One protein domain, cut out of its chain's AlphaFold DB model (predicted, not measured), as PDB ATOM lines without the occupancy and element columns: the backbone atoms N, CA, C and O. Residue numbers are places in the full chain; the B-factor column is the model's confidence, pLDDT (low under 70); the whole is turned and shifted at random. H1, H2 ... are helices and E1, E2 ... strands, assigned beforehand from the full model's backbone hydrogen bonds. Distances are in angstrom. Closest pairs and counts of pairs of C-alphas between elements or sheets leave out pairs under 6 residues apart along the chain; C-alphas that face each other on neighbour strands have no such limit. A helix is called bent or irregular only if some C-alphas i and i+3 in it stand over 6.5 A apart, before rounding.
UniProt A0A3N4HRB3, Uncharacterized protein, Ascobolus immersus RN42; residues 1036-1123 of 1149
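This is residues 1036 to 1123 of the 1149 residues of an uncharacterized protein of Ascobolus immersus RN42 (UniProt A0A3N4HRB3). A small, strongly twisted sheet of three strands, E1, E2 and E3, lies toward one end of the model, and short helices joined by loops make the rest, with H4 near the middle and H5 at the far end. H1 and H2 graze the sheet, and a long loop, residues 1050 to 1061, runs between them. The printed part has 88 residues, with five named helices and three named strands in the order H1 H2 E1 E2 E3 H3 H4 H5; the class is mixed, helices and strands, though under half of the residues are in named elements. The sheet's order is E1 - E2 - E3, antiparallel throughout. The whole is compact, with a radius of gyration of the C-alphas of 12.9 A and spans of 37 by 27 by 23 A.

Going along from Ala 1036, you first reach H1, residues 1046 to 1049, and then H2, residues 1062 to 1065; the two are apart. Next comes a meander, each strand the antiparallel neighbour of the one before: E1, residues 1068 to 1071, E2, residues 1078 to 1084, and E3, residues 1088 to 1091. E1 and E2 form a hairpin at 114 degrees; look for N 1070 and O 1079, 2.9 A apart. E2 and E3 form another at 136 degrees, with N 1090 and O 1082 2.9 A apart. The pairing is staggered: E2 pairs with E1 over residues 1078 to 1081 and with E3 over 1081 to 1084. H1 only grazes this sheet; its closest C-alphas to E1 are Leu 1048 and Asn 1068, 7.3 A apart. H2 also only grazes it. Farther on, H3, residues 1099 to 1102, and H4, residues 1111 to 1116, are close but not clearly touching, the closest C-alphas being Cys 1099 and His 1114 at 7.9 A. H2 and H4 only just touch, with 3 pairs of C-alphas within 8 A, the closest Ala 1064 and Glu 1113 at 6.0 A. H5, residues 1120 to 1123, and H4 meet only through their link. H4 has 0 of 2 O i to N i+4 pairs within hydrogen-bond range but 2 of 3 O i to N i+3 pairs; the other helices are too short for an i+4 pair.

Find C-alpha 1046 at (-17.824, -24.000, -2.278), where H1 begins. E1 and E3 each measure 9.9 A from first to last C-alpha, and E2 measures 18.1 A from C-alpha 1078 at (-27.154, -31.915, -3.662). H4 measures 10.0 A and is irregular: C-alphas 1112 and 1115 are 7.6 A apart. H5 ends at C-alpha 1123, at (-0.627, -38.624, -15.278).

The two C-alphas farthest apart are those of Gln 1074 and Thr 1121, 39.6 A. The printed part has no cut, and the link from H1 to H2 is long. The mean pLDDT of the printed part is 89.1; residues 1120 to 1123 are under 70.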
ATOM      1  N   ALA A1036     -27.274 -17.567 -19.681       85.00
ATOM      2  CA  ALA A1036     -28.026 -17.743 -18.432       85.00
ATOM      3  C   ALA A1036     -27.808 -19.102 -17.718       85.00
ATOM      4  O   ALA A1036     -28.203 -19.265 -16.566       85.00
ATOM      5  N   GLN A1037     -27.206 -20.092 -18.387       86.50
ATOM      6  CA  GLN A1037     -26.834 -21.402 -17.829       86.50
ATOM      7  C   GLN A1037     -25.365 -21.457 -17.367       86.50
ATOM      8  O   GLN A1037     -24.972 -22.418 -16.697       86.50
ATOM      9  N   VAL A1038     -24.556 -20.450 -17.721       91.31
ATOM     10  CA  VAL A1038     -23.161 -20.318 -17.283       91.31
ATOM     11  C   VAL A1038     -23.128 -19.938 -15.805       91.31
ATOM     12  O   VAL A1038     -23.713 -18.948 -15.374       91.31
ATOM     13  N   VAL A1039     -22.434 -20.748 -15.013       92.00
ATOM     14  CA  VAL A1039     -22.284 -20.577 -13.568       92.00
ATOM     15  C   VAL A1039     -21.098 -19.651 -13.326       92.00
ATOM     16  O   VAL A1039     -19.958 -20.016 -13.622       92.00
ATOM     17  N   LYS A1040     -21.353 -18.455 -12.787       92.31
ATOM     18  CA  LYS A1040     -20.291 -17.498 -12.454       92.31
ATOM     19  C   LYS A1040     -19.340 -18.057 -11.396       92.31
ATOM     20  O   LYS A1040     -19.685 -18.960 -10.628       92.31
ATOM     21  N   ALA A1041     -18.150 -17.466 -11.309       88.75
ATOM     22  CA  ALA A1041     -17.193 -17.794 -10.259       88.75
ATOM     23  C   ALA A1041     -17.777 -17.521  -8.859       88.75
ATOM     24  O   ALA A1041     -17.559 -18.320  -7.948       88.75
ATOM     25  N   GLU A1042     -18.581 -16.465  -8.694       91.81
ATOM     26  CA  GLU A1042     -19.340 -16.195  -7.465       91.81
ATOM     27  C   GLU A1042     -20.303 -17.347  -7.115       91.81
ATOM     28  O   GLU A1042     -20.233 -17.879  -6.007       91.81
ATOM     29  N   ASP A1043     -21.122 -17.794  -8.072       93.50
ATOM     30  CA  ASP A1043     -22.246 -18.727  -7.864       93.50
ATOM     31  C   ASP A1043     -21.842 -20.210  -7.743       93.50
ATOM     32  O   ASP A1043     -22.654 -21.075  -7.389       93.50
ATOM     33  N   LEU A1044     -20.585 -20.547  -8.046       94.88
ATOM     34  CA  LEU A1044     -20.089 -21.919  -7.954       94.88
ATOM     35  C   LEU A1044     -20.052 -22.402  -6.488       94.88
ATOM     36  O   LEU A1044     -19.453 -21.757  -5.621       94.88
ATOM     37  N   HIS A1045     -20.656 -23.562  -6.208       95.88
ATOM     38  CA  HIS A1045     -20.737 -24.154  -4.866       95.88
ATOM     39  C   HIS A1045     -19.339 -24.318  -4.226       95.88
ATOM     40  O   HIS A1045     -18.417 -24.759  -4.918       95.88
ATOM     41  N   PRO A1046     -19.146 -24.026  -2.920       93.81
ATOM     42  CA  PRO A1046     -17.824 -24.000  -2.278       93.81
ATOM     43  C   PRO A1046     -17.008 -25.289  -2.464       93.81
ATOM     44  O   PRO A1046     -15.835 -25.222  -2.827       93.81
ATOM     45  N   ASP A1047     -17.634 -26.462  -2.329       91.88
ATOM     46  CA  ASP A1047     -17.003 -27.765  -2.600       91.88
ATOM     47  C   ASP A1047     -16.355 -27.860  -3.991       91.88
ATOM     48  O   ASP A1047     -15.339 -28.526  -4.148       91.88
ATOM     49  N   LEU A1048     -16.944 -27.206  -4.999       93.38
ATOM     50  CA  LEU A1048     -16.481 -27.226  -6.388       93.38
ATOM     51  C   LEU A1048     -15.432 -26.149  -6.678       93.38
ATOM     52  O   LEU A1048     -14.712 -26.275  -7.667       93.38
ATOM     53  N   LYS A1049     -15.338 -25.111  -5.837       92.94
ATOM     54  CA  LYS A1049     -14.230 -24.140  -5.840       92.94
ATOM     55  C   LYS A1049     -12.956 -24.762  -5.269       92.94
ATOM     56  O   LYS A1049     -11.859 -24.453  -5.725       92.94
ATOM     57  N   LYS A1050     -13.088 -25.659  -4.286       89.31
ATOM     58  CA  LYS A1050     -11.951 -26.338  -3.657       89.31
ATOM     59  C   LYS A1050     -11.168 -27.149  -4.695       89.31
ATOM     60  O   LYS A1050     -11.722 -28.005  -5.375       89.31
ATOM     61  N   ASN A1051      -9.872 -26.863  -4.800       86.88
ATOM     62  CA  ASN A1051      -8.935 -27.441  -5.770       86.88
ATOM     63  C   ASN A1051      -9.269 -27.169  -7.258       86.88
ATOM     64  O   ASN A1051      -8.600 -27.738  -8.116       86.88
ATOM     65  N   ARG A1052     -10.249 -26.306  -7.590       92.06
ATOM     66  CA  ARG A1052     -10.501 -25.902  -8.984       92.06
ATOM     67  C   ARG A1052      -9.485 -24.845  -9.411       92.06
ATOM     68  O   ARG A1052      -9.289 -23.842  -8.730       92.06
ATOM     69  N   ARG A1053      -8.855 -25.080 -10.555       91.94
ATOM     70  CA  ARG A1053      -7.791 -24.267 -11.142       91.94
ATOM     71  C   ARG A1053      -8.392 -23.255 -12.119       91.94
ATOM     72  O   ARG A1053      -9.343 -23.561 -12.838       91.94
ATOM     73  N   THR A1054      -7.839 -22.048 -12.139       90.94
ATOM     74  CA  THR A1054      -8.227 -20.977 -13.065       90.94
ATOM     75  C   THR A1054      -7.496 -21.157 -14.393       90.94
ATOM     76  O   THR A1054      -6.348 -20.737 -14.528       90.94
ATOM     77  N   LEU A1055      -8.151 -21.802 -15.358       89.50
ATOM     78  CA  LEU A1055      -7.681 -21.870 -16.745       89.50
ATOM     79  C   LEU A1055      -8.249 -20.700 -17.575       89.50
ATOM     80  O   LEU A1055      -9.332 -20.205 -17.249       89.50
ATOM     81  N   PRO A1056      -7.563 -20.279 -18.654       87.50
ATOM     82  CA  PRO A1056      -8.142 -19.423 -19.690       87.50
ATOM     83  C   PRO A1056      -9.435 -20.030 -20.270       87.50
ATOM     84  O   PRO A1056      -9.519 -21.255 -20.395       87.50
ATOM     85  N   PRO A1057     -10.460 -19.227 -20.617       81.56
ATOM     86  CA  PRO A1057     -11.777 -19.740 -21.010       81.56
ATOM     87  C   PRO A1057     -11.758 -20.556 -22.313       81.56
ATOM     88  O   PRO A1057     -12.583 -21.447 -22.479       81.56
ATOM     89  N   ASP A1058     -10.789 -20.305 -23.195       83.88
ATOM     90  CA  ASP A1058     -10.478 -21.082 -24.402       83.88
ATOM     91  C   ASP A1058      -9.976 -22.512 -24.116       83.88
ATOM     92  O   ASP A1058     -10.026 -23.371 -24.994       83.88
ATOM     93  N   GLN A1059      -9.532 -22.788 -22.885       85.44
ATOM     94  CA  GLN A1059      -9.022 -24.094 -22.437       85.44
ATOM     95  C   GLN A1059     -10.032 -24.865 -21.570       85.44
ATOM     96  O   GLN A1059      -9.715 -25.934 -21.047       85.44
ATOM     97  N   ILE A1060     -11.242 -24.327 -21.386       89.12
ATOM     98  CA  ILE A1060     -12.299 -24.932 -20.572       89.12
ATOM     99  C   ILE A1060     -13.374 -25.504 -21.497       89.12
ATOM    100  O   ILE A1060     -13.981 -24.770 -22.271       89.12
ATOM    101  N   ASP A1061     -13.669 -26.804 -21.375       90.69
ATOM    102  CA  ASP A1061     -14.826 -27.406 -22.049       90.69
ATOM    103  C   ASP A1061     -16.099 -26.602 -21.718       90.69
ATOM    104  O   ASP A1061     -16.409 -26.443 -20.530       90.69
ATOM    105  N   PRO A1062     -16.874 -26.121 -22.709       89.12
ATOM    106  CA  PRO A1062     -18.026 -25.260 -22.446       89.12
ATOM    107  C   PRO A1062     -19.054 -25.869 -21.476       89.12
ATOM    108  O   PRO A1062     -19.729 -25.146 -20.742       89.12
ATOM    109  N   ARG A1063     -19.137 -27.203 -21.371       91.56
ATOM    110  CA  ARG A1063     -20.014 -27.897 -20.413       91.56
ATOM    111  C   ARG A1063     -19.568 -27.673 -18.965       91.56
ATOM    112  O   ARG A1063     -20.426 -27.543 -18.089       91.56
ATOM    113  N   ALA A1064     -18.262 -27.545 -18.709       93.88
ATOM    114  CA  ALA A1064     -17.673 -27.249 -17.394       93.88
ATOM    115  C   ALA A1064     -17.966 -25.825 -16.881       93.88
ATOM    116  O   ALA A1064     -17.770 -25.539 -15.694       93.88
ATOM    117  N   LEU A1065     -18.471 -24.943 -17.748       92.81
ATOM    118  CA  LEU A1065     -19.009 -23.634 -17.367       92.81
ATOM    119  C   LEU A1065     -20.433 -23.739 -16.788       92.81
ATOM    120  O   LEU A1065     -20.868 -22.839 -16.081       92.81
ATOM    121  N   THR A1066     -21.156 -24.844 -17.024       94.31
ATOM    122  CA  THR A1066     -22.519 -25.073 -16.487       94.31
ATOM    123  C   THR A1066     -22.552 -25.975 -15.244       94.31
ATOM    124  O   THR A1066     -23.622 -26.204 -14.662       94.31
ATOM    125  N   VAL A1067     -21.402 -26.521 -14.826       96.06
ATOM    126  CA  VAL A1067     -21.317 -27.445 -13.687       96.06
ATOM    127  C   VAL A1067     -21.548 -26.701 -12.374       96.06
ATOM    128  O   VAL A1067     -20.827 -25.764 -12.045       96.06
ATOM    129  N   ASN A1068     -22.520 -27.161 -11.583       96.31
ATOM    130  CA  ASN A1068     -22.671 -26.761 -10.183       96.31
ATOM    131  C   ASN A1068     -23.234 -27.923  -9.345       96.31
ATOM    132  O   ASN A1068     -23.698 -28.923  -9.904       96.31
ATOM    133  N   LYS A1069     -23.238 -27.806  -8.011       95.56
ATOM    134  CA  LYS A1069     -24.072 -28.681  -7.173       95.56
ATOM    135  C   LYS A1069     -25.495 -28.125  -7.158       95.56
ATOM    136  O   LYS A1069     -25.694 -26.962  -6.822       95.56
ATOM    137  N   ARG A1070     -26.478 -28.944  -7.535       94.06
ATOM    138  CA  ARG A1070     -27.908 -28.584  -7.556       94.06
ATOM    139  C   ARG A1070     -28.726 -29.681  -6.879       94.06
ATOM    140  O   ARG A1070     -28.303 -30.835  -6.828       94.06
ATOM    141  N   LYS A1071     -29.900 -29.324  -6.361       93.12
ATOM    142  CA  LYS A1071     -30.787 -30.262  -5.669       93.12
ATOM    143  C   LYS A1071     -31.450 -31.202  -6.682       93.12
ATOM    144  O   LYS A1071     -32.164 -30.741  -7.569       93.12
ATOM    145  N   HIS A1072     -31.218 -32.506  -6.563       87.25
ATOM    146  CA  HIS A1072     -31.810 -33.510  -7.445       87.25
ATOM    147  C   HIS A1072     -33.335 -33.578  -7.227       87.25
ATOM    148  O   HIS A1072     -33.759 -33.764  -6.083       87.25
ATOM    149  N   PRO A1073     -34.180 -33.459  -8.272       81.38
ATOM    150  CA  PRO A1073     -35.630 -33.322  -8.098       81.38
ATOM    151  C   PRO A1073     -36.320 -34.541  -7.469       81.38
ATOM    152  O   PRO A1073     -37.383 -34.377  -6.882       81.38
ATOM    153  N   GLN A1074     -35.741 -35.744  -7.568       84.69
ATOM    154  CA  GLN A1074     -36.349 -36.968  -7.021       84.69
ATOM    155  C   GLN A1074     -35.849 -37.337  -5.617       84.69
ATOM    156  O   GLN A1074     -36.636 -37.813  -4.806       84.69
ATOM    157  N   THR A1075     -34.558 -37.139  -5.316       87.88
ATOM    158  CA  THR A1075     -33.969 -37.534  -4.015       87.88
ATOM    159  C   THR A1075     -33.796 -36.368  -3.043       87.88
ATOM    160  O   THR A1075     -33.617 -36.585  -1.850       87.88
ATOM    161  N   GLY A1076     -33.846 -35.121  -3.523       90.00
ATOM    162  CA  GLY A1076     -33.634 -33.930  -2.700       90.00
ATOM    163  C   GLY A1076     -32.179 -33.690  -2.275       90.00
ATOM    164  O   GLY A1076     -31.920 -32.728  -1.554       90.00
ATOM    165  N   GLU A1077     -31.235 -34.517  -2.723       92.25
ATOM    166  CA  GLU A1077     -29.806 -34.417  -2.403       92.25
ATOM    167  C   GLU A1077     -29.073 -33.438  -3.335       92.25
ATOM    168  O   GLU A1077     -29.485 -33.217  -4.475       92.25
ATOM    169  N   MET A1078     -27.968 -32.849  -2.871       93.38
ATOM    170  CA  MET A1078     -27.154 -31.915  -3.662       93.38
ATOM    171  C   MET A1078     -26.145 -32.665  -4.540       93.38
ATOM    172  O   MET A1078     -25.045 -32.997  -4.094       93.38
ATOM    173  N   ILE A1079     -26.503 -32.902  -5.804       93.88
ATOM    174  CA  ILE A1079     -25.663 -33.611  -6.780       93.88
ATOM    175  C   ILE A1079     -24.850 -32.637  -7.641       93.88
ATOM    176  O   ILE A1079     -25.344 -31.583  -8.046       93.88
ATOM    177  N   ARG A1080     -23.604 -33.001  -7.975       95.69
ATOM    178  CA  ARG A1080     -22.831 -32.321  -9.029       95.69
ATOM    179  C   ARG A1080     -23.492 -32.619 -10.374       95.69
ATOM    180  O   ARG A1080     -23.707 -33.783 -10.703       95.69
ATOM    181  N   CYS A1081     -23.828 -31.584 -11.137       94.50
ATOM    182  CA  CYS A1081     -24.484 -31.731 -12.434       94.50
ATOM    183  C   CYS A1081     -24.105 -30.615 -13.414       94.50
ATOM    184  O   CYS A1081     -23.869 -29.479 -13.001       94.50
ATOM    185  N   TYR A1082     -24.099 -30.935 -14.709       95.00
ATOM    186  CA  TYR A1082     -24.052 -29.957 -15.804       95.00
ATOM    187  C   TYR A1082     -25.440 -29.809 -16.447       95.00
ATOM    188  O   TYR A1082     -26.335 -30.626 -16.201       95.00
ATOM    189  N   ILE A1083     -25.627 -28.759 -17.247       90.31
ATOM    190  CA  ILE A1083     -26.851 -28.530 -18.023       90.31
ATOM    191  C   ILE A1083     -26.566 -28.880 -19.488       90.31
ATOM    192  O   ILE A1083     -25.535 -28.489 -20.033       90.31
ATOM    193  N   ARG A1084     -27.463 -29.640 -20.125       87.88
ATOM    194  CA  ARG A1084     -27.489 -29.813 -21.587       87.88
ATOM    195  C   ARG A1084     -28.390 -28.773 -22.241       87.88
ATOM    196  O   ARG A1084     -29.343 -28.324 -21.617       87.88
ATOM    197  N   GLU A1085     -28.141 -28.514 -23.521       78.94
ATOM    198  CA  GLU A1085     -28.849 -27.572 -24.402       78.94
ATOM    199  C   GLU A1085     -30.378 -27.528 -24.180       78.94
ATOM    200  O   GLU A1085     -30.931 -26.469 -23.898       78.94
ATOM    201  N   ASN A1086     -31.051 -28.688 -24.126       79.19
ATOM    202  CA  ASN A1086     -32.487 -28.828 -23.810       79.19
ATOM    203  C   ASN A1086     -32.872 -28.502 -22.337       79.19
ATOM    204  O   ASN A1086     -33.850 -29.045 -21.825       79.19
ATOM    205  N   SER A1087     -32.074 -27.709 -21.617       82.06
ATOM    206  CA  SER A1087     -32.169 -27.394 -20.178       82.06
ATOM    207  C   SER A1087     -32.256 -28.606 -19.229       82.06
ATOM    208  O   SER A1087     -32.696 -28.487 -18.085       82.06
ATOM    209  N   LYS A1088     -31.820 -29.794 -19.673       86.31
ATOM    210  CA  LYS A1088     -31.844 -31.024 -18.861       86.31
ATOM    211  C   LYS A1088     -30.587 -31.125 -17.997       86.31
ATOM    212  O   LYS A1088     -29.472 -31.137 -18.520       86.31
ATOM    213  N   TYR A1089     -30.777 -31.250 -16.685       86.88
ATOM    214  CA  TYR A1089     -29.706 -31.536 -15.730       86.88
ATOM    215  C   TYR A1089     -29.181 -32.963 -15.908       86.88
ATOM    216  O   TYR A1089     -29.967 -33.908 -15.968       86.88
ATOM    217  N   VAL A1090     -27.858 -33.125 -15.937       91.75
ATOM    218  CA  VAL A1090     -27.196 -34.438 -15.955       91.75
ATOM    219  C   VAL A1090     -26.288 -34.557 -14.740       91.75
ATOM    220  O   VAL A1090     -25.344 -33.779 -14.591       91.75
ATOM    221  N   GLY A1091     -26.604 -35.507 -13.859       92.50
ATOM    222  CA  GLY A1091     -25.838 -35.799 -12.649       92.50
ATOM    223  C   GLY A1091     -24.507 -36.500 -12.925       92.50
ATOM    224  O   GLY A1091     -24.284 -37.064 -13.997       92.50
ATOM    225  N   LEU A1092     -23.609 -36.458 -11.942       93.56
ATOM    226  CA  LEU A1092     -22.378 -37.243 -11.948       93.56
ATOM    227  C   LEU A1092     -22.662 -38.685 -11.495       93.56
ATOM    228  O   LEU A1092     -22.506 -39.017 -10.322       93.56
ATOM    229  N   ASP A1093     -23.050 -39.549 -12.434       87.81
ATOM    230  CA  ASP A1093     -23.360 -40.964 -12.152       87.81
ATOM    231  C   ASP A1093     -22.134 -41.792 -11.710       87.81
ATOM    232  O   ASP A1093     -22.281 -42.868 -11.125       87.81
ATOM    233  N   ARG A1094     -20.916 -41.348 -12.056       88.25
ATOM    234  CA  ARG A1094     -19.640 -42.046 -11.802       88.25
ATOM    235  C   ARG A1094     -18.493 -41.042 -11.623       88.25
ATOM    236  O   ARG A1094     -18.510 -40.022 -12.309       88.25
ATOM    237  N   PRO A1095     -17.482 -41.335 -10.783       89.38
ATOM    238  CA  PRO A1095     -16.281 -40.506 -10.666       89.38
ATOM    239  C   PRO A1095     -15.473 -40.477 -11.973       89.38
ATOM    240  O   PRO A1095     -15.632 -41.330 -12.853       89.38
ATOM    241  N   CYS A1096     -14.566 -39.507 -12.081       93.12
ATOM    242  CA  CYS A1096     -13.669 -39.337 -13.217       93.12
ATOM    243  C   CYS A1096     -12.800 -40.591 -13.418       93.12
ATOM    244  O   CYS A1096     -11.909 -40.891 -12.622       93.12
ATOM    245  N   SER A1097     -13.025 -41.314 -14.519       89.62
ATOM    246  CA  SER A1097     -12.354 -42.588 -14.833       89.62
ATOM    247  C   SER A1097     -10.852 -42.462 -15.134       89.62
ATOM    248  O   SER A1097     -10.152 -43.474 -15.241       89.62
ATOM    249  N   ILE A1098     -10.354 -41.229 -15.266       90.31
ATOM    250  CA  ILE A1098      -8.927 -40.899 -15.347       90.31
ATOM    251  C   ILE A1098      -8.356 -40.834 -13.926       90.31
ATOM    252  O   ILE A1098      -7.444 -41.589 -13.596       90.31
ATOM    253  N   CYS A1099      -8.960 -40.035 -13.040       91.12
ATOM    254  CA  CYS A1099      -8.559 -39.933 -11.633       91.12
ATOM    255  C   CYS A1099      -8.662 -41.269 -10.895       91.12
ATOM    256  O   CYS A1099      -7.717 -41.654 -10.213       91.12
ATOM    257  N   GLN A1100      -9.743 -42.024 -11.108       92.56
ATOM    258  CA  GLN A1100      -9.924 -43.353 -10.519       92.56
ATOM    259  C   GLN A1100      -8.837 -44.354 -10.963       92.56
ATOM    260  O   GLN A1100      -8.499 -45.265 -10.211       92.56
ATOM    261  N   ARG A1101      -8.271 -44.182 -12.166       89.69
ATOM    262  CA  ARG A1101      -7.180 -45.017 -12.702       89.69
ATOM    263  C   ARG A1101      -5.803 -44.587 -12.190       89.69
ATOM    264  O   ARG A1101      -4.940 -45.435 -12.010       89.69
ATOM    265  N   LEU A1102      -5.610 -43.286 -11.975       89.00
ATOM    266  CA  LEU A1102      -4.351 -42.681 -11.526       89.00
ATOM    267  C   LEU A1102      -4.264 -42.498  -9.995       89.00
ATOM    268  O   LEU A1102      -3.239 -42.055  -9.493       89.00
ATOM    269  N   GLY A1103      -5.330 -42.802  -9.246       91.69
ATOM    270  CA  GLY A1103      -5.412 -42.592  -7.793       91.69
ATOM    271  C   GLY A1103      -5.570 -41.126  -7.354       91.69
ATOM    272  O   GLY A1103      -5.470 -40.830  -6.163       91.69
ATOM    273  N   LEU A1104      -5.810 -40.209  -8.295       90.75
ATOM    274  CA  LEU A1104      -5.847 -38.763  -8.064       90.75
ATOM    275  C   LEU A1104      -7.134 -38.320  -7.347       90.75
ATOM    276  O   LEU A1104      -8.205 -38.875  -7.587       90.75
ATOM    277  N   LYS A1105      -7.041 -37.276  -6.509       91.44
ATOM    278  CA  LYS A1105      -8.182 -36.673  -5.793       91.44
ATOM    279  C   LYS A1105      -8.177 -35.139  -5.893       91.44
ATOM    280  O   LYS A1105      -7.110 -34.555  -5.724       91.44
ATOM    281  N   PRO A1106      -9.327 -34.468  -6.105       91.31
ATOM    282  CA  PRO A1106     -10.680 -35.028  -6.196       91.31
ATOM    283  C   PRO A1106     -10.890 -35.896  -7.441       91.31
ATOM    284  O   PRO A1106     -10.304 -35.630  -8.488       91.31
ATOM    285  N   ASP A1107     -11.736 -36.914  -7.316       90.75
ATOM    286  CA  ASP A1107     -12.227 -37.782  -8.392       90.75
ATOM    287  C   ASP A1107     -13.733 -37.586  -8.669       90.75
ATOM    288  O   ASP A1107     -14.247 -38.082  -9.668       90.75
ATOM    289  N   ASP A1108     -14.438 -36.795  -7.853       93.12
ATOM    290  CA  ASP A1108     -15.874 -36.499  -7.955       93.12
ATOM    291  C   ASP A1108     -16.207 -35.398  -8.987       93.12
ATOM    292  O   ASP A1108     -17.014 -34.506  -8.727       93.12
ATOM    293  N   HIS A1109     -15.596 -35.449 -10.175       94.25
ATOM    294  CA  HIS A1109     -15.822 -34.511 -11.285       94.25
ATOM    295  C   HIS A1109     -16.089 -35.222 -12.621       94.25
ATOM    296  O   HIS A1109     -15.753 -36.396 -12.791       94.25
ATOM    297  N   PHE A1110     -16.699 -34.521 -13.584       95.06
ATOM    298  CA  PHE A1110     -16.888 -35.059 -14.937       95.06
ATOM    299  C   PHE A1110     -15.543 -35.148 -15.672       95.06
ATOM    300  O   PHE A1110     -14.658 -34.334 -15.440       95.06
ATOM    301  N   SER A1111     -15.368 -36.088 -16.606       92.12
ATOM    302  CA  SER A1111     -14.071 -36.277 -17.286       92.12
ATOM    303  C   SER A1111     -13.589 -35.051 -18.076       92.12
ATOM    304  O   SER A1111     -12.390 -34.819 -18.159       92.12
ATOM    305  N   PHE A1112     -14.507 -34.232 -18.601       93.00
ATOM    306  CA  PHE A1112     -14.187 -32.955 -19.258       93.00
ATOM    307  C   PHE A1112     -13.775 -31.840 -18.272       93.00
ATOM    308  O   PHE A1112     -13.296 -30.787 -18.675       93.00
ATOM    309  N   GLU A1113     -13.913 -32.056 -16.961       93.81
ATOM    310  CA  GLU A1113     -13.379 -31.158 -15.932       93.81
ATOM    311  C   GLU A1113     -11.960 -31.550 -15.480       93.81
ATOM    312  O   GLU A1113     -11.424 -30.903 -14.589       93.81
ATOM    313  N   HIS A1114     -11.332 -32.598 -16.034       93.12
ATOM    314  CA  HIS A1114     -10.090 -33.157 -15.475       93.12
ATOM    315  C   HIS A1114      -8.966 -32.116 -15.308       93.12
ATOM    316  O   HIS A1114      -8.413 -31.959 -14.218       93.12
ATOM    317  N   ASN A1115      -8.713 -31.331 -16.356       92.06
ATOM    318  CA  ASN A1115      -7.681 -30.291 -16.415       92.06
ATOM    319  C   ASN A1115      -7.974 -29.108 -15.458       92.06
ATOM    320  O   ASN A1115      -7.070 -28.359 -15.091       92.06
ATOM    321  N   LEU A1116      -9.228 -28.955 -14.997       93.75
ATOM    322  CA  LEU A1116      -9.608 -27.978 -13.967       93.75
ATOM    323  C   LEU A1116      -9.221 -28.419 -12.549       93.75
ATOM    324  O   LEU A1116      -9.301 -27.594 -11.645       93.75
ATOM    325  N   TYR A1117      -8.828 -29.677 -12.330       93.06
ATOM    326  CA  TYR A1117      -8.460 -30.201 -11.006       93.06
ATOM    327  C   TYR A1117      -7.044 -30.782 -10.948       93.06
ATOM    328  O   TYR A1117      -6.436 -30.766  -9.878       93.06
ATOM    329  N   HIS A1118      -6.503 -31.251 -12.076       92.50
ATOM    330  CA  HIS A1118      -5.212 -31.943 -12.160       92.50
ATOM    331  C   HIS A1118      -4.324 -31.348 -13.258       92.50
ATOM    332  O   HIS A1118      -4.821 -30.792 -14.235       92.50
ATOM    333  N   ASP A1119      -3.002 -31.457 -13.099       84.94
ATOM    334  CA  ASP A1119      -2.042 -31.203 -14.179       84.94
ATOM    335  C   ASP A1119      -1.867 -32.454 -15.044       84.94
ATOM    336  O   ASP A1119      -1.591 -33.533 -14.511       84.94
ATOM    337  N   ASP A1120      -1.875 -32.289 -16.370       67.62
ATOM    338  CA  ASP A1120      -1.532 -33.337 -17.346       67.62
ATOM    339  C   ASP A1120      -0.179 -34.022 -17.048       67.62
ATOM    340  O   ASP A1120       0.009 -35.206 -17.329       67.62
ATOM    341  N   THR A1121       0.769 -33.307 -16.427       60.66
ATOM    342  CA  THR A1121       2.080 -33.855 -16.035       60.66
ATOM    343  C   THR A1121       1.990 -34.930 -14.947       60.66
ATOM    344  O   THR A1121       2.827 -35.836 -14.923       60.66
ATOM    345  N   THR A1122       0.971 -34.897 -14.079       54.91
ATOM    346  CA  THR A1122       0.813 -35.886 -12.992       54.91
ATOM    347  C   THR A1122       0.446 -37.277 -13.512       54.91
ATOM    348  O   THR A1122       0.895 -38.279 -12.953       54.91
ATOM    349  N   GLY A1123      -0.289 -37.356 -14.628       49.12
ATOM    350  CA  GLY A1123      -0.627 -38.624 -15.278       49.12
ATOM    351  C   GLY A1123       0.566 -39.317 -15.940       49.12
ATOM    352  O   GLY A1123       0.596 -40.545 -16.005       49.12
TER     353      GLY A1123